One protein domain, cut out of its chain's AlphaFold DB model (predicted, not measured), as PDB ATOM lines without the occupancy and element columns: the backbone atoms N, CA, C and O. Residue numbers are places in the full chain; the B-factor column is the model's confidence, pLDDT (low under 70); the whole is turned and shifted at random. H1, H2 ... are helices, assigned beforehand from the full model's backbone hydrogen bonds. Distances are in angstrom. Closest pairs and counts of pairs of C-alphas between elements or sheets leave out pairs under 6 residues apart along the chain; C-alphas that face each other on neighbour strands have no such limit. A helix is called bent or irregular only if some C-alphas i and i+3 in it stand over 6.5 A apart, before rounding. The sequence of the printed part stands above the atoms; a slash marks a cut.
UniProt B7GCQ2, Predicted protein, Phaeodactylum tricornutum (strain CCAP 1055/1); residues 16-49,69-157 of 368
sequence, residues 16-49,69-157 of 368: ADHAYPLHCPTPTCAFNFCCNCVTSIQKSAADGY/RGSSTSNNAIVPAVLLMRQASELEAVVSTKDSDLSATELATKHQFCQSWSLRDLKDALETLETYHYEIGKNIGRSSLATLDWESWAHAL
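AT A GLANCE: This is residues 16 to 49 and 69 to 157 of the 368 residues of the protein "Predicted protein" of Phaeodactylum tricornutum (strain CCAP 1055/1) (UniProt B7GCQ2). One long kinked helix, H3, runs through the middle, with the other five helices round it: H5 crosses one side, short H1 packs on residues 85 to 90, and H4 and H6 gather near its last residues. H2 meets H3 with residues 35 to 39, and residues 43 to 49, of which 43 to 46 belong to H2, stick out free. The 123 printed residues hold six named helices, H1 to H6 in order, and no named strand: all helix, mostly crossed. The whole is compact, with a radius of gyration of the C-alphas of 15.5 A, yet flat, spanning 48 by 40 by 21 A.

HOW THE PARTS SIT: H1, residues 16 to 19, touches the hub H3, residues 78 to 96, closest at the C-alphas of Ala 16 and Arg 86, 4.9 A. H2, residues 35 to 46, touches H3 at a steep tilt of 39 degrees, opposite ways, the C-alphas of Cys 35 and Leu 83 closest at 6.4 A. H4, residues 104 to 116, forms a helical hairpin with H3; C-alphas 95 and 110 are closest, 6.6 A. H5, residues 119 to 135, touches H3 at a steep tilt of 48 degrees, opposite ways, with C-alphas 81 and 125 closest at 4.4 A. H6, residues 150 to 156, touches H3 about perpendicular, at 75 degrees; C-alphas 96 and 152 are closest, 5.6 A. H4 and H5 are apart. Every O i to N i+4 pair is within hydrogen-bond range in H2, H4, H5 and H6, and 13 of 15 in H3; H1 is too short for one.

IN THESE COORDINATES: H1 begins at C-alpha 16 (-46.306, -19.494, -6.460). H2 is 16.4 A long, H3 26.3 A, H4 18.2 A and H5 24.5 A. H3 kinks by 44 degrees near residue 90 and is irregular: C-alphas 90 and 93 are 7.3 A apart. H6 ends at C-alpha 156 (-42.811, -25.654, -24.516).

THE WHOLE: The C-alphas of Arg 69 and Ser 100 are farthest apart, 48.0 A. Residues 50 to 68 are not printed, and C-alphas 49 and 69 are 21.3 A apart across this cut. The links H1 to H2 and H5 to H6 are long. Model confidence is under 70 at residues 72 to 75 and 140 to 143.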
ATOM      1  N   ALA A  16     -47.144 -20.409  -5.703       95.19
ATOM      2  CA  ALA A  16     -46.306 -19.494  -6.460       95.19
ATOM      3  C   ALA A  16     -46.031 -18.182  -5.704       95.19
ATOM      4  O   ALA A  16     -44.904 -17.684  -5.729       95.19
ATOM      5  N   ASP A  17     -47.015 -17.649  -4.970       94.62
ATOM      6  CA  ASP A  17     -46.841 -16.448  -4.141       94.62
ATOM      7  C   ASP A  17     -45.786 -16.639  -3.037       94.62
ATOM      8  O   ASP A  17     -45.057 -15.694  -2.705       94.62
ATOM      9  N   HIS A  18     -45.695 -17.855  -2.490       92.38
ATOM     10  CA  HIS A  18     -44.658 -18.252  -1.537       92.38
ATOM     11  C   HIS A  18     -43.315 -18.550  -2.208       92.38
ATOM     12  O   HIS A  18     -42.273 -18.207  -1.652       92.38
ATOM     13  N   ALA A  19     -43.332 -19.179  -3.385       93.12
ATOM     14  CA  ALA A  19     -42.132 -19.542  -4.135       93.12
ATOM     15  C   ALA A  19     -41.364 -18.315  -4.658       93.12
ATOM     16  O   ALA A  19     -40.132 -18.317  -4.669       93.12
ATOM     17  N   TYR A  20     -42.092 -17.265  -5.051       94.12
ATOM     18  CA  TYR A  20     -41.546 -16.029  -5.612       94.12
ATOM     19  C   TYR A  20     -42.125 -14.804  -4.876       94.12
ATOM     20  O   TYR A  20     -42.983 -14.092  -5.410       94.12
ATOM     21  N   PRO A  21     -41.718 -14.537  -3.622       92.62
ATOM     22  CA  PRO A  21     -42.259 -13.429  -2.838       92.62
ATOM     23  C   PRO A  21     -41.779 -12.070  -3.375       92.62
ATOM     24  O   PRO A  21     -40.604 -11.898  -3.689       92.62
ATOM     25  N   LEU A  22     -42.665 -11.068  -3.421       90.62
ATOM     26  CA  LEU A  22     -42.279  -9.684  -3.718       90.62
ATOM     27  C   LEU A  22     -41.924  -8.982  -2.406       90.62
ATOM     28  O   LEU A  22     -42.788  -8.431  -1.724       90.62
ATOM     29  N   HIS A  23     -40.649  -9.002  -2.032       89.06
ATOM     30  CA  HIS A  23     -40.211  -8.355  -0.803       89.06
ATOM     31  C   HIS A  23     -40.086  -6.843  -0.938       89.06
ATOM     32  O   HIS A  23     -39.500  -6.344  -1.886       89.06
ATOM     33  N   CYS A  24     -40.537  -6.102   0.073       89.81
ATOM     34  CA  CYS A  24     -40.244  -4.673   0.179       89.81
ATOM     35  C   CYS A  24     -38.726  -4.416   0.363       89.81
ATOM     36  O   CYS A  24     -38.109  -5.148   1.141       89.81
ATOM     37  N   PRO A  25     -38.128  -3.367  -0.243       89.56
ATOM     38  CA  PRO A  25     -36.716  -3.022  -0.034       89.56
ATOM     39  C   PRO A  25     -36.364  -2.647   1.410       89.56
ATOM     40  O   PRO A  25     -35.207  -2.718   1.812       89.56
ATOM     41  N   THR A  26     -37.346  -2.228   2.217       91.44
ATOM     42  CA  THR A  26     -37.114  -1.912   3.630       91.44
ATOM     43  C   THR A  26     -36.694  -3.184   4.388       91.44
ATOM     44  O   THR A  26     -37.484  -4.134   4.432       91.44
ATOM     45  N   PRO A  27     -35.510  -3.216   5.040       87.00
ATOM     46  CA  PRO A  27     -34.944  -4.440   5.621       87.00
ATOM     47  C   PRO A  27     -35.859  -5.154   6.622       87.00
ATOM     48  O   PRO A  27     -35.902  -6.379   6.673       87.00
ATOM     49  N   THR A  28     -36.632  -4.393   7.395       89.31
ATOM     50  CA  THR A  28     -37.534  -4.911   8.436       89.31
ATOM     51  C   THR A  28     -38.942  -5.232   7.930       89.31
ATOM     52  O   THR A  28     -39.756  -5.770   8.677       89.31
ATOM     53  N   CYS A  29     -39.261  -4.907   6.675       90.56
ATOM     54  CA  CYS A  29     -40.596  -5.089   6.120       90.56
ATOM     55  C   CYS A  29     -40.697  -6.438   5.402       90.56
ATOM     56  O   CYS A  29     -40.188  -6.595   4.295       90.56
ATOM     57  N   ALA A  30     -41.376  -7.411   6.006       87.12
ATOM     58  CA  ALA A  30     -41.609  -8.735   5.419       87.12
ATOM     59  C   ALA A  30     -42.890  -8.809   4.562       87.12
ATOM     60  O   ALA A  30     -43.429  -9.889   4.348       87.12
ATOM     61  N   PHE A  31     -43.408  -7.667   4.108       88.69
ATOM     62  CA  PHE A  31     -44.681  -7.606   3.396       88.69
ATOM     63  C   PHE A  31     -44.600  -8.292   2.025       88.69
ATOM     64  O   PHE A  31     -43.634  -8.066   1.296       88.69
ATOM     65  N   ASN A  32     -45.612  -9.107   1.713       90.44
ATOM     66  CA  ASN A  32     -45.831  -9.806   0.443       90.44
ATOM     67  C   ASN A  32     -47.319  -9.681   0.058       90.44
ATOM     68  O   ASN A  32     -48.158  -9.348   0.897       90.44
ATOM     69  N   PHE A  33     -47.643  -9.968  -1.197       90.00
ATOM     70  CA  PHE A  33     -48.990  -9.879  -1.765       90.00
ATOM     71  C   PHE A  33     -49.249 -11.046  -2.704       90.00
ATOM     72  O   PHE A  33     -48.290 -11.593  -3.242       90.00
ATOM     73  N   CYS A  34     -50.518 -11.367  -2.954       94.19
ATOM     74  CA  CYS A  34     -50.877 -12.327  -3.990       94.19
ATOM     75  C   CYS A  34     -50.778 -11.696  -5.392       94.19
ATOM     76  O   CYS A  34     -50.842 -10.465  -5.534       94.19
ATOM     77  N   CYS A  35     -50.660 -12.537  -6.424       90.88
ATOM     78  CA  CYS A  35     -50.650 -12.133  -7.838       90.88
ATOM     79  C   CYS A  35     -51.758 -11.130  -8.190       90.88
ATOM     80  O   CYS A  35     -51.506 -10.109  -8.839       90.88
ATOM     81  N   ASN A  36     -52.981 -11.394  -7.724       92.31
ATOM     82  CA  ASN A  36     -54.154 -10.580  -8.035       92.31
ATOM     83  C   ASN A  36     -54.037  -9.164  -7.462       92.31
ATOM     84  O   ASN A  36     -54.294  -8.188  -8.165       92.31
ATOM     85  N   CYS A  37     -53.612  -9.026  -6.203       93.00
ATOM     86  CA  CYS A  37     -53.481  -7.713  -5.574       93.00
ATOM     87  C   CYS A  37     -52.369  -6.877  -6.209       93.00
ATOM     88  O   CYS A  37     -52.575  -5.687  -6.443       93.00
ATOM     89  N   VAL A  38     -51.219  -7.480  -6.527       89.19
ATOM     90  CA  VAL A  38     -50.127  -6.772  -7.219       89.19
ATOM     91  C   VAL A  38     -50.561  -6.329  -8.610       89.19
ATOM     92  O   VAL A  38     -50.354  -5.170  -8.965       89.19
ATOM     93  N   THR A  39     -51.227  -7.207  -9.358       87.88
ATOM     94  CA  THR A  39     -51.776  -6.881 -10.677       87.88
ATOM     95  C   THR A  39     -52.756  -5.711 -10.602       87.88
ATOM     96  O   THR A  39     -52.664  -4.769 -11.387       87.88
ATOM     97  N   SER A  40     -53.676  -5.728  -9.634       88.56
ATOM     98  CA  SER A  40     -54.634  -4.637  -9.425       88.56
ATOM     99  C   SER A  40     -53.943  -3.322  -9.068       88.56
ATOM    100  O   SER A  40     -54.275  -2.292  -9.643       88.56
ATOM    101  N   ILE A  41     -52.936  -3.351  -8.187       85.56
ATOM    102  CA  ILE A  41     -52.152  -2.159  -7.835       85.56
ATOM    103  C   ILE A  41     -51.423  -1.599  -9.060       85.56
ATOM    104  O   ILE A  41     -51.433  -0.387  -9.267       85.56
ATOM    105  N   GLN A  42     -50.808  -2.454  -9.883       84.50
ATOM    106  CA  GLN A  42     -50.133  -2.015 -11.105       84.50
ATOM    107  C   GLN A  42     -51.104  -1.391 -12.105       84.50
ATOM    108  O   GLN A  42     -50.798  -0.332 -12.651       84.50
ATOM    109  N   LYS A  43     -52.279  -1.999 -12.311       83.44
ATOM    110  CA  LYS A  43     -53.332  -1.441 -13.171       83.44
ATOM    111  C   LYS A  43     -53.761  -0.060 -12.679       83.44
ATOM    112  O   LYS A  43     -53.665   0.904 -13.429       83.44
ATOM    113  N   SER A  44     -54.088   0.067 -11.394       82.19
ATOM    114  CA  SER A  44     -54.466   1.356 -10.801       82.19
ATOM    115  C   SER A  44     -53.351   2.406 -10.848       82.19
ATOM    116  O   SER A  44     -53.629   3.599 -10.894       82.19
ATOM    117  N   ALA A  45     -52.082   1.992 -10.838       81.31
ATOM    118  CA  ALA A  45     -50.945   2.902 -10.981       81.31
ATOM    119  C   ALA A  45     -50.657   3.304 -12.437       81.31
ATOM    120  O   ALA A  45     -50.020   4.336 -12.680       81.31
ATOM    121  N   ALA A  46     -51.077   2.477 -13.396       80.12
ATOM    122  CA  ALA A  46     -50.992   2.755 -14.824       80.12
ATOM    123  C   ALA A  46     -52.119   3.682 -15.298       80.12
ATOM    124  O   ALA A  46     -51.910   4.437 -16.251       80.12
ATOM    125  N   ASP A  47     -53.267   3.661 -14.616       80.69
ATOM    126  CA  ASP A  47     -54.388   4.550 -14.899       80.69
ATOM    127  C   ASP A  47     -53.956   6.028 -14.876       80.69
ATOM    128  O   ASP A  47     -53.117   6.476 -14.084       80.69
ATOM    129  N   GLY A  48     -54.520   6.800 -15.808       77.31
ATOM    130  CA  GLY A  48     -54.294   8.239 -15.892       77.31
ATOM    131  C   GLY A  48     -54.844   8.991 -14.677       77.31
ATOM    132  O   GLY A  48     -55.474   8.421 -13.789       77.31
ATOM    133  N   TYR A  49     -54.636  10.310 -14.653       76.56
ATOM    134  CA  TYR A  49     -55.262  11.175 -13.649       76.56
ATOM    135  C   TYR A  49     -56.778  10.968 -13.663       76.56
ATOM    136  O   TYR A  49     -57.421  11.198 -14.689       76.56
ATOM    137  N   ARG A  69     -44.683   2.018   3.865       89.12
ATOM    138  CA  ARG A  69     -44.655   3.167   2.940       89.12
ATOM    139  C   ARG A  69     -43.288   3.427   2.304       89.12
ATOM    140  O   ARG A  69     -43.031   4.507   1.781       89.12
ATOM    141  N   GLY A  70     -42.409   2.427   2.333       84.56
ATOM    142  CA  GLY A  70     -41.143   2.465   1.627       84.56
ATOM    143  C   GLY A  70     -41.384   2.623   0.130       84.56
ATOM    144  O   GLY A  70     -42.302   2.013  -0.428       84.56
ATOM    145  N   SER A  71     -40.543   3.439  -0.503       73.81
ATOM    146  CA  SER A  71     -40.422   3.489  -1.956       73.81
ATOM    147  C   SER A  71     -40.043   2.093  -2.452       73.81
ATOM    148  O   SER A  71     -38.940   1.612  -2.199       73.81
ATOM    149  N   SER A  72     -40.981   1.413  -3.105       63.78
ATOM    150  CA  SER A  72     -40.759   0.117  -3.755       63.78
ATOM    151  C   SER A  72     -40.073   0.249  -5.122       63.78
ATOM    152  O   SER A  72     -39.850  -0.753  -5.786       63.78
ATOM    153  N   THR A  73     -39.753   1.472  -5.559       54.88
ATOM    154  CA  THR A  73     -39.601   1.841  -6.976       54.88
ATOM    155  C   THR A  73     -38.172   2.154  -7.421       54.88
ATOM    156  O   THR A  73     -37.989   2.837  -8.425       54.88
ATOM    157  N   SER A  74     -37.130   1.658  -6.745       58.50
ATOM    158  CA  SER A  74     -35.783   1.770  -7.331       58.50
ATOM    159  C   SER A  74     -35.610   0.880  -8.567       58.50
ATOM    160  O   SER A  74     -34.803   1.210  -9.428       58.50
ATOM    161  N   ASN A  75     -36.376  -0.212  -8.682       69.69
ATOM    162  CA  ASN A  75     -36.298  -1.133  -9.811       69.69
ATOM    163  C   ASN A  75     -37.694  -1.587 -10.242       69.69
ATOM    164  O   ASN A  75     -38.197  -2.610  -9.792       69.69
ATOM    165  N   ASN A  76     -38.351  -0.832 -11.110       78.12
ATOM    166  CA  ASN A  76     -39.708  -1.170 -11.537       78.12
ATOM    167  C   ASN A  76     -39.774  -2.415 -12.451       78.12
ATOM    168  O   ASN A  76     -40.871  -2.872 -12.770       78.12
ATOM    169  N   ALA A  77     -38.632  -2.997 -12.840       87.69
ATOM    170  CA  ALA A  77     -38.593  -4.290 -13.519       87.69
ATOM    171  C   ALA A  77     -38.881  -5.468 -12.568       87.69
ATOM    172  O   ALA A  77     -39.248  -6.547 -13.036       87.69
ATOM    173  N   ILE A  78     -38.793  -5.275 -11.242       91.12
ATOM    174  CA  ILE A  78     -38.975  -6.375 -10.283       91.12
ATOM    175  C   ILE A  78     -40.406  -6.906 -10.231       91.12
ATOM    176  O   ILE A  78     -40.618  -8.113 -10.174       91.12
ATOM    177  N   VAL A  79     -41.402  -6.019 -10.244       90.31
ATOM    178  CA  VAL A  79     -42.806  -6.430 -10.118       90.31
ATOM    179  C   VAL A  79     -43.241  -7.283 -11.319       90.31
ATOM    180  O   VAL A  79     -43.768  -8.371 -11.090       90.31
ATOM    181  N   PRO A  80     -42.963  -6.878 -12.575       91.56
ATOM    182  CA  PRO A  80     -43.189  -7.737 -13.734       91.56
ATOM    183  C   PRO A  80     -42.466  -9.079 -13.653       91.56
ATOM    184  O   PRO A  80     -43.065 -10.102 -13.966       91.56
ATOM    185  N   ALA A  81     -41.201  -9.081 -13.216       94.19
ATOM    186  CA  ALA A  81     -40.413 -10.302 -13.098       94.19
ATOM    187  C   ALA A  81     -41.038 -11.282 -12.091       94.19
ATOM    188  O   ALA A  81     -41.199 -12.460 -12.402       94.19
ATOM    189  N   VAL A  82     -41.462 -10.795 -10.917       93.75
ATOM    190  CA  VAL A  82     -42.172 -11.611  -9.918       93.75
ATOM    191  C   VAL A  82     -43.463 -12.181 -10.498       93.75
ATOM    192  O   VAL A  82     -43.698 -13.379 -10.376       93.75
ATOM    193  N   LEU A  83     -44.301 -11.348 -11.125       93.94
ATOM    194  CA  LEU A  83     -45.575 -11.803 -11.690       93.94
ATOM    195  C   LEU A  83     -45.373 -12.864 -12.775       93.94
ATOM    196  O   LEU A  83     -46.080 -13.870 -12.774       93.94
ATOM    197  N   LEU A  84     -44.386 -12.670 -13.653       95.69
ATOM    198  CA  LEU A  84     -44.041 -13.643 -14.683       95.69
ATOM    199  C   LEU A  84     -43.601 -14.976 -14.064       95.69
ATOM    200  O   LEU A  84     -44.105 -16.026 -14.456       95.69
ATOM    201  N   MET A  85     -42.721 -14.942 -13.059       96.75
ATOM    202  CA  MET A  85     -42.256 -16.163 -12.395       96.75
ATOM    203  C   MET A  85     -43.368 -16.884 -11.636       96.75
ATOM    204  O   MET A  85     -43.413 -18.112 -11.642       96.75
ATOM    205  N   ARG A  86     -44.308 -16.148 -11.033       95.94
ATOM    206  CA  ARG A  86     -45.472 -16.762 -10.387       95.94
ATOM    207  C   ARG A  86     -46.402 -17.425 -11.393       95.94
ATOM    208  O   ARG A  86     -46.788 -18.568 -11.186       95.94
ATOM    209  N   GLN A  87     -46.699 -16.744 -12.498       95.62
ATOM    210  CA  GLN A  87     -47.527 -17.304 -13.562       95.62
ATOM    211  C   GLN A  87     -46.879 -18.554 -14.178       95.62
ATOM    212  O   GLN A  87     -47.566 -19.542 -14.421       95.62
ATOM    213  N   ALA A  88     -45.557 -18.541 -14.385       96.88
ATOM    214  CA  ALA A  88     -44.819 -19.721 -14.824       96.88
ATOM    215  C   ALA A  88     -44.928 -20.861 -13.795       96.88
ATOM    216  O   ALA A  88     -45.263 -21.984 -14.149       96.88
ATOM    217  N   SER A  89     -44.733 -20.577 -12.509       96.56
ATOM    218  CA  SER A  89     -44.844 -21.588 -11.451       96.56
ATOM    219  C   SER A  89     -46.227 -22.239 -11.375       96.56
ATOM    220  O   SER A  89     -46.323 -23.452 -11.221       96.56
ATOM    221  N   GLU A  90     -47.301 -21.464 -11.536       95.44
ATOM    222  CA  GLU A  90     -48.673 -21.993 -11.550       95.44
ATOM    223  C   GLU A  90     -48.942 -22.884 -12.772       95.44
ATOM    224  O   GLU A  90     -49.719 -23.834 -12.694       95.44
ATOM    225  N   LEU A  91     -48.271 -22.610 -13.893       96.50
ATOM    226  CA  LEU A  91     -48.414 -23.365 -15.138       96.50
ATOM    227  C   LEU A  91     -47.449 -24.545 -15.267       96.50
ATOM    228  O   LEU A  91     -47.569 -25.305 -16.224       96.50
ATOM    229  N   GLU A  92     -46.521 -24.747 -14.335       96.50
ATOM    230  CA  GLU A  92     -45.464 -25.760 -14.449       96.50
ATOM    231  C   GLU A  92     -46.018 -27.184 -14.641       96.50
ATOM    232  O   GLU A  92     -45.579 -27.921 -15.532       96.50
ATOM    233  N   ALA A  93     -47.054 -27.548 -13.879       96.06
ATOM    234  CA  ALA A  93     -47.728 -28.839 -14.018       96.06
ATOM    235  C   ALA A  93     -48.430 -28.989 -15.382       96.06
ATOM    236  O   ALA A  93     -48.386 -30.054 -16.003       96.06
ATOM    237  N   VAL A  94     -49.037 -27.908 -15.880       96.56
ATOM    238  CA  VAL A  94     -49.745 -27.869 -17.170       96.56
ATOM    239  C   VAL A  94     -48.759 -27.962 -18.337       96.56
ATOM    240  O   VAL A  94     -48.994 -28.674 -19.312       96.56
ATOM    241  N   VAL A  95     -47.622 -27.275 -18.234       95.88
ATOM    242  CA  VAL A  95     -46.567 -27.261 -19.253       95.88
ATOM    243  C   VAL A  95     -45.927 -28.636 -19.414       95.88
ATOM    244  O   VAL A  95     -45.723 -29.075 -20.545       95.88
ATOM    245  N   SER A  96     -45.704 -29.331 -18.299       95.75
ATOM    246  CA  SER A  96     -45.135 -30.685 -18.266       95.75
ATOM    247  C   SER A  96     -46.103 -31.767 -18.771       95.75
ATOM    248  O   SER A  96     -45.691 -32.880 -19.102       95.75
ATOM    249  N   THR A  97     -47.401 -31.457 -18.837       96.00
ATOM    250  CA  THR A  97     -48.442 -32.385 -19.292       96.00
ATOM    251  C   THR A  97     -48.601 -32.316 -20.814       96.00
ATOM    252  O   THR A  97     -48.503 -31.249 -21.430       96.00
ATOM    253  N   LYS A  98     -48.842 -33.471 -21.448       96.25
ATOM    254  CA  LYS A  98     -49.102 -33.555 -22.892       96.25
ATOM    255  C   LYS A  98     -50.417 -32.867 -23.240       96.25
ATOM    256  O   LYS A  98     -51.410 -33.045 -22.545       96.25
ATOM    257  N   ASP A  99     -50.450 -32.177 -24.375       96.12
ATOM    258  CA  ASP A  99     -51.620 -31.398 -24.802       96.12
ATOM    259  C   ASP A  99     -52.898 -32.241 -24.966       96.12
ATOM    260  O   ASP A  99     -53.992 -31.729 -24.756       96.12
ATOM    261  N   SER A 100     -52.775 -33.538 -25.283       96.38
ATOM    262  CA  SER A 100     -53.910 -34.474 -25.372       96.38
ATOM    263  C   SER A 100     -54.623 -34.715 -24.043       96.38
ATOM    264  O   SER A 100     -55.771 -35.156 -24.047       96.38
ATOM    265  N   ASP A 101     -53.931 -34.469 -22.934       97.12
ATOM    266  CA  ASP A 101     -54.383 -34.807 -21.587       97.12
ATOM    267  C   ASP A 101     -54.874 -33.559 -20.830       97.12
ATOM    268  O   ASP A 101     -55.386 -33.669 -19.718       97.12
ATOM    269  N   LEU A 102     -54.734 -32.374 -21.435       94.56
ATOM    270  CA  LEU A 102     -55.174 -31.102 -20.875       94.56
ATOM    271  C   LEU A 102     -56.646 -30.834 -21.196       94.56
ATOM    272  O   LEU A 102     -57.141 -31.134 -22.285       94.56
ATOM    273  N   SER A 103     -57.350 -30.189 -20.265       96.88
ATOM    274  CA  SER A 103     -58.648 -29.593 -20.577       96.88
ATOM    275  C   SER A 103     -58.495 -28.448 -21.586       96.88
ATOM    276  O   SER A 103     -57.436 -27.831 -21.706       96.88
ATOM    277  N   ALA A 104     -59.578 -28.105 -22.292       90.75
ATOM    278  CA  ALA A 104     -59.565 -27.008 -23.263       90.75
ATOM    279  C   ALA A 104     -59.120 -25.669 -22.642       90.75
ATOM    280  O   ALA A 104     -58.409 -24.899 -23.285       90.75
ATOM    281  N   THR A 105     -59.502 -25.409 -21.387       92.38
ATOM    282  CA  THR A 105     -59.108 -24.199 -20.654       92.38
ATOM    283  C   THR A 105     -57.614 -24.197 -20.338       92.38
ATOM    284  O   THR A 105     -56.941 -23.214 -20.629       92.38
ATOM    285  N   GLU A 106     -57.074 -25.297 -19.804       95.81
ATOM    286  CA  GLU A 106     -55.641 -25.416 -19.491       95.81
ATOM    287  C   GLU A 106     -54.780 -25.308 -20.750       95.81
ATOM    288  O   GLU A 106     -53.776 -24.596 -20.756       95.81
ATOM    289  N   LEU A 107     -55.205 -25.959 -21.835       94.88
ATOM    290  CA  LEU A 107     -54.533 -25.896 -23.126       94.88
ATOM    291  C   LEU A 107     -54.530 -24.465 -23.684       94.88
ATOM    292  O   LEU A 107     -53.492 -23.976 -24.133       94.88
ATOM    293  N   ALA A 108     -55.664 -23.761 -23.609       90.31
ATOM    294  CA  ALA A 108     -55.756 -22.365 -24.025       90.31
ATOM    295  C   ALA A 108     -54.830 -21.461 -23.196       90.31
ATOM    296  O   ALA A 108     -54.094 -20.658 -23.770       90.31
ATOM    297  N   THR A 109     -54.806 -21.619 -21.869       92.62
ATOM    298  CA  THR A 109     -53.911 -20.852 -20.990       92.62
ATOM    299  C   THR A 109     -52.437 -21.160 -21.273       92.62
ATOM    300  O   THR A 109     -51.636 -20.230 -21.385       92.62
ATOM    301  N   LYS A 110     -52.078 -22.436 -21.472       95.75
ATOM    302  CA  LYS A 110     -50.726 -22.869 -21.862       95.75
ATOM    303  C   LYS A 110     -50.289 -22.209 -23.167       95.75
ATOM    304  O   LYS A 110     -49.225 -21.595 -23.212       95.75
ATOM    305  N   HIS A 111     -51.110 -22.281 -24.216       92.69
ATOM    306  CA  HIS A 111     -50.788 -21.662 -25.503       92.69
ATOM    307  C   HIS A 111     -50.700 -20.143 -25.414       92.69
ATOM    308  O   HIS A 111     -49.758 -19.569 -25.952       92.69
ATOM    309  N   GLN A 112     -51.637 -19.494 -24.722       90.44
ATOM    310  CA  GLN A 112     -51.607 -18.047 -24.529       90.44
ATOM    311  C   GLN A 112     -50.302 -17.615 -23.854       90.44
ATOM    312  O   GLN A 112     -49.671 -16.655 -24.299       90.44
ATOM    313  N   PHE A 113     -49.870 -18.338 -22.818       95.12
ATOM    314  CA  PHE A 113     -48.601 -18.079 -22.147       95.12
ATOM    315  C   PHE A 113     -47.412 -18.271 -23.097       95.12
ATOM    316  O   PHE A 113     -46.593 -17.367 -23.242       95.12
ATOM    317  N   CYS A 114     -47.357 -19.402 -23.808       93.69
ATOM    318  CA  CYS A 114     -46.244 -19.730 -24.705       93.69
ATOM    319  C   CYS A 114     -46.155 -18.824 -25.944       93.69
ATOM    320  O   CYS A 114     -45.086 -18.668 -26.522       93.69
ATOM    321  N   GLN A 115     -47.267 -18.220 -26.365       89.31
ATOM    322  CA  GLN A 115     -47.286 -17.201 -27.420       89.31
ATOM    323  C   GLN A 115     -46.806 -15.835 -26.924       89.31
ATOM    324  O   GLN A 115     -46.315 -15.028 -27.711       89.31
ATOM    325  N   SER A 116     -46.990 -15.569 -25.633       89.75
ATOM    326  CA  SER A 116     -46.733 -14.270 -25.017       89.75
ATOM    327  C   SER A 116     -45.289 -14.109 -24.549       89.75
ATOM    328  O   SER A 116     -44.805 -12.982 -24.470       89.75
ATOM    329  N   TRP A 117     -44.610 -15.214 -24.240       94.88
ATOM    330  CA  TRP A 117     -43.315 -15.212 -23.567       94.88
ATOM    331  C   TRP A 117     -42.337 -16.183 -24.217       94.88
ATOM    332  O   TRP A 117     -42.729 -17.207 -24.771       94.88
ATOM    333  N   SER A 118     -41.047 -15.880 -24.114       94.69
ATOM    334  CA  SER A 118     -39.960 -16.764 -24.523       94.69
ATOM    335  C   SER A 118     -39.221 -17.348 -23.319       94.69
ATOM    336  O   SER A 118     -39.289 -16.835 -22.201       94.69
ATOM    337  N   LEU A 119     -38.437 -18.406 -23.553       94.88
ATOM    338  CA  LEU A 119     -37.563 -18.973 -22.521       94.88
ATOM    339  C   LEU A 119     -36.545 -17.946 -21.995       94.88
ATOM    340  O   LEU A 119     -36.133 -18.016 -20.839       94.88
ATOM    341  N   ARG A 120     -36.134 -16.989 -22.839       94.00
ATOM    342  CA  ARG A 120     -35.238 -15.901 -22.437       94.00
ATOM    343  C   ARG A 120     -35.915 -14.984 -21.425       94.00
ATOM    344  O   ARG A 120     -35.305 -14.702 -20.406       94.00
ATOM    345  N   ASP A 121     -37.174 -14.613 -21.652       94.31
ATOM    346  CA  ASP A 121     -37.906 -13.723 -20.743       94.31
ATOM    347  C   ASP A 121     -38.030 -14.326 -19.336       94.31
ATOM    348  O   ASP A 121     -37.860 -13.621 -18.343       94.31
ATOM    349  N   LEU A 122     -38.249 -15.645 -19.235       95.62
ATOM    350  CA  LEU A 122     -38.264 -16.348 -17.946       95.62
ATOM    351  C   LEU A 122     -36.904 -16.309 -17.236       95.62
ATOM    352  O   LEU A 122     -36.841 -16.095 -16.025       95.62
ATOM    353  N   LYS A 123     -35.808 -16.509 -17.976       94.69
ATOM    354  CA  LYS A 123     -34.448 -16.463 -17.417       94.69
ATOM    355  C   LYS A 123     -34.083 -15.052 -16.955       94.69
ATOM    356  O   LYS A 123     -33.607 -14.896 -15.835       94.69
ATOM    357  N   ASP A 124     -34.373 -14.048 -17.777       94.06
ATOM    358  CA  ASP A 124     -34.112 -12.638 -17.475       94.06
ATOM    359  C   ASP A 124     -34.935 -12.177 -16.257       94.06
ATOM    360  O   ASP A 124     -34.439 -11.449 -15.390       94.06
ATOM    361  N   ALA A 125     -36.183 -12.643 -16.132       95.00
ATOM    362  CA  ALA A 125     -37.011 -12.389 -14.957       95.00
ATOM    363  C   ALA A 125     -36.424 -13.023 -13.690       95.00
ATOM    364  O   ALA A 125     -36.318 -12.342 -12.666       95.00
ATOM    365  N   LEU A 126     -35.993 -14.289 -13.750       94.69
ATOM    366  CA  LEU A 126     -35.344 -14.935 -12.609       94.69
ATOM    367  C   LEU A 126     -34.048 -14.215 -12.207       94.69
ATOM    368  O   LEU A 126     -33.831 -13.972 -11.022       94.69
ATOM    369  N   GLU A 127     -33.210 -13.819 -13.166       93.38
ATOM    370  CA  GLU A 127     -31.985 -13.059 -12.889       93.38
ATOM    371  C   GLU A 127     -32.290 -11.698 -12.243       93.38
ATOM    372  O   GLU A 127     -31.625 -11.290 -11.285       93.38
ATOM    373  N   THR A 128     -33.344 -11.018 -12.705       92.81
ATOM    374  CA  THR A 128     -33.825  -9.758 -12.118       92.81
ATOM    375  C   THR A 128     -34.242  -9.947 -10.657       92.81
ATOM    376  O   THR A 128     -33.881  -9.143  -9.796       92.81
ATOM    377  N   LEU A 129     -34.967 -11.028 -10.360       92.50
ATOM    378  CA  LEU A 129     -35.374 -11.413  -9.005       92.50
ATOM    379  C   LEU A 129     -34.178 -11.711  -8.096       92.50
ATOM    380  O   LEU A 129     -34.130 -11.215  -6.968       92.50
ATOM    381  N   GLU A 130     -33.216 -12.503  -8.573       91.31
ATOM    382  CA  GLU A 130     -31.993 -12.814  -7.825       91.31
ATOM    383  C   GLU A 130     -31.210 -11.539  -7.495       91.31
ATOM    384  O   GLU A 130     -30.836 -11.315  -6.340       91.31
ATOM    385  N   THR A 131     -31.012 -10.682  -8.500       91.25
ATOM    386  CA  THR A 131     -30.298  -9.408  -8.361       91.25
ATOM    387  C   THR A 131     -30.991  -8.508  -7.346       91.25
ATOM    388  O   THR A 131     -30.351  -7.993  -6.432       91.25
ATOM    389  N   TYR A 132     -32.314  -8.380  -7.438       91.50
ATOM    390  CA  TYR A 132     -33.097  -7.574  -6.511       91.50
ATOM    391  C   TYR A 132     -32.992  -8.065  -5.062       91.50
ATOM    392  O   TYR A 132     -32.747  -7.270  -4.154       91.50
ATOM    393  N   HIS A 133     -33.147  -9.370  -4.821       89.94
ATOM    394  CA  HIS A 133     -33.040  -9.936  -3.473       89.94
ATOM    395  C   HIS A 133     -31.647  -9.757  -2.867       89.94
ATOM    396  O   HIS A 133     -31.529  -9.465  -1.669       89.94
ATOM    397  N   TYR A 134     -30.611  -9.862  -3.700       89.88
ATOM    398  CA  TYR A 134     -29.242  -9.550  -3.315       89.88
ATOM    399  C   TYR A 134     -29.078  -8.068  -2.933       89.88
ATOM    400  O   TYR A 134     -28.569  -7.767  -1.853       89.88
ATOM    401  N   GLU A 135     -29.567  -7.140  -3.763       90.00
ATOM    402  CA  GLU A 135     -29.469  -5.690  -3.535       90.00
ATOM    403  C   GLU A 135     -30.156  -5.234  -2.241       90.00
ATOM    404  O   GLU A 135     -29.621  -4.393  -1.517       90.00
ATOM    405  N   ILE A 136     -31.319  -5.804  -1.908       90.00
ATOM    406  CA  ILE A 136     -32.059  -5.436  -0.689       90.00
ATOM    407  C   ILE A 136     -31.548  -6.157   0.571       90.00
ATOM    408  O   ILE A 136     -32.135  -6.016   1.647       90.00
ATOM    409  N   GLY A 137     -30.480  -6.957   0.456       89.06
ATOM    410  CA  GLY A 137     -29.886  -7.701   1.570       89.06
ATOM    411  C   GLY A 137     -30.786  -8.802   2.135       89.06
ATOM    412  O   GLY A 137     -30.515  -9.331   3.216       89.06
ATOM    413  N   LYS A 138     -31.853  -9.172   1.420       86.19
ATOM    414  CA  LYS A 138     -32.718 -10.302   1.761       86.19
ATOM    415  C   LYS A 138     -32.233 -11.507   0.987       86.19
ATOM    416  O   LYS A 138     -32.897 -11.959   0.062       86.19
ATOM    417  N   ASN A 139     -31.065 -12.004   1.391       73.88
ATOM    418  CA  ASN A 139     -30.462 -13.222   0.863       73.88
ATOM    419  C   ASN A 139     -31.340 -14.435   1.204       73.88
ATOM    420  O   ASN A 139     -31.017 -15.248   2.068       73.88
ATOM    421  N   ILE A 140     -32.460 -14.556   0.501       69.12
ATOM    422  CA  ILE A 140     -33.061 -15.830   0.162       69.12
ATOM    423  C   ILE A 140     -31.941 -16.531  -0.598       69.12
ATOM    424  O   ILE A 140     -31.615 -16.129  -1.712       69.12
ATOM    425  N   GLY A 141     -31.226 -17.459   0.044       64.19
ATOM    426  CA  GLY A 141     -30.141 -18.167  -0.638       64.19
ATOM    427  C   GLY A 141     -30.655 -18.699  -1.979       64.19
ATOM    428  O   GLY A 141     -31.832 -19.039  -2.066       64.19
ATOM    429  N   ARG A 142     -29.809 -18.784  -3.015       59.28
ATOM    430  CA  ARG A 142     -30.208 -19.304  -4.345       59.28
ATOM    431  C   ARG A 142     -31.031 -20.599  -4.279       59.28
ATOM    432  O   ARG A 142     -31.871 -20.841  -5.127       59.28
ATOM    433  N   SER A 143     -30.818 -21.401  -3.238       61.34
ATOM    434  CA  SER A 143     -31.540 -22.639  -2.928       61.34
ATOM    435  C   SER A 143     -32.985 -22.470  -2.430       61.34
ATOM    436  O   SER A 143     -33.648 -23.473  -2.202       61.34
ATOM    437  N   SER A 144     -33.449 -21.249  -2.161       74.69
ATOM    438  CA  SER A 144     -34.734 -20.986  -1.502       74.69
ATOM    439  C   SER A 144     -35.784 -20.372  -2.427       74.69
ATOM    440  O   SER A 144     -36.947 -20.338  -2.029       74.69
ATOM    441  N   LEU A 145     -35.421 -19.925  -3.633       83.56
ATOM    442  CA  LEU A 145     -36.409 -19.718  -4.693       83.56
ATOM    443  C   LEU A 145     -36.723 -21.075  -5.323       83.56
ATOM    444  O   LEU A 145     -35.816 -21.886  -5.537       83.56
ATOM    445  N   ALA A 146     -37.998 -21.331  -5.616       85.94
ATOM    446  CA  ALA A 146     -38.359 -22.547  -6.333       85.94
ATOM    447  C   ALA A 146     -37.654 -22.559  -7.697       85.94
ATOM    448  O   ALA A 146     -37.556 -21.537  -8.383       85.94
ATOM    449  N   THR A 147     -37.113 -23.715  -8.069       89.50
ATOM    450  CA  THR A 147     -36.467 -23.894  -9.369       89.50
ATOM    451  C   THR A 147     -37.510 -24.431 -10.331       89.50
ATOM    452  O   THR A 147     -38.065 -25.492 -10.061       89.50
ATOM    453  N   LEU A 148     -37.769 -23.704 -11.421       93.12
ATOM    454  CA  LEU A 148     -38.595 -24.216 -12.514       93.12
ATOM    455  C   LEU A 148     -37.876 -25.378 -13.210       93.12
ATOM    456  O   LEU A 148     -36.649 -25.344 -13.366       93.12
ATOM    457  N   ASP A 149     -38.630 -26.360 -13.692       95.62
ATOM    458  CA  ASP A 149     -38.115 -27.399 -14.580       95.62
ATOM    459  C   ASP A 149     -37.800 -26.823 -15.972       95.62
ATOM    460  O   ASP A 149     -38.625 -26.790 -16.890       95.62
ATOM    461  N   TRP A 150     -36.571 -26.333 -16.123       94.75
ATOM    462  CA  TRP A 150     -36.107 -25.687 -17.348       94.75
ATOM    463  C   TRP A 150     -36.148 -26.588 -18.582       94.75
ATOM    464  O   TRP A 150     -36.229 -26.057 -19.688       94.75
ATOM    465  N   GLU A 151     -36.096 -27.912 -18.421       95.06
ATOM    466  CA  GLU A 151     -36.187 -28.846 -19.545       95.06
ATOM    467  C   GLU A 151     -37.603 -28.852 -20.127       95.06
ATOM    468  O   GLU A 151     -37.782 -28.611 -21.325       95.06
ATOM    469  N   SER A 152     -38.621 -28.986 -19.274       94.44
ATOM    470  CA  SER A 152     -40.026 -28.869 -19.680       94.44
ATOM    471  C   SER A 152     -40.326 -27.509 -20.324       94.44
ATOM    472  O   SER A 152     -40.946 -27.441 -21.389       94.44
ATOM    473  N   TRP A 153     -39.820 -26.416 -19.745       95.50
ATOM    474  CA  TRP A 153     -40.017 -25.076 -20.304       95.50
ATOM    475  C   TRP A 153     -39.295 -24.860 -21.638       95.50
ATOM    476  O   TRP A 153     -39.840 -24.188 -22.514       95.50
ATOM    477  N   ALA A 154     -38.109 -25.442 -21.830       94.94
ATOM    478  CA  ALA A 154     -37.383 -25.359 -23.097       94.94
ATOM    479  C   ALA A 154     -38.088 -26.111 -24.235       94.94
ATOM    480  O   ALA A 154     -37.962 -25.725 -25.395       94.94
ATOM    481  N   HIS A 155     -38.853 -27.159 -23.920       93.25
ATOM    482  CA  HIS A 155     -39.686 -27.845 -24.905       93.25
ATOM    483  C   HIS A 155     -40.949 -27.062 -25.269       93.25
ATOM    484  O   HIS A 155     -41.364 -27.082 -26.429       93.25
ATOM    485  N   ALA A 156     -41.567 -26.389 -24.298       93.19
ATOM    486  CA  ALA A 156     -42.811 -25.654 -24.516       93.19
ATOM    487  C   ALA A 156     -42.602 -24.273 -25.154       93.19
ATOM    488  O   ALA A 156     -43.440 -23.822 -25.938       93.19
ATOM    489  N   LEU A 157     -41.492 -23.604 -24.836       92.12
ATOM    490  CA  LEU A 157     -41.179 -22.275 -25.347       92.12
ATOM    491  C   LEU A 157     -40.123 -22.366 -26.448       92.12
ATOM    492  O   LEU A 157     -39.030 -22.876 -26.199       92.12
TER     493      LEU A 157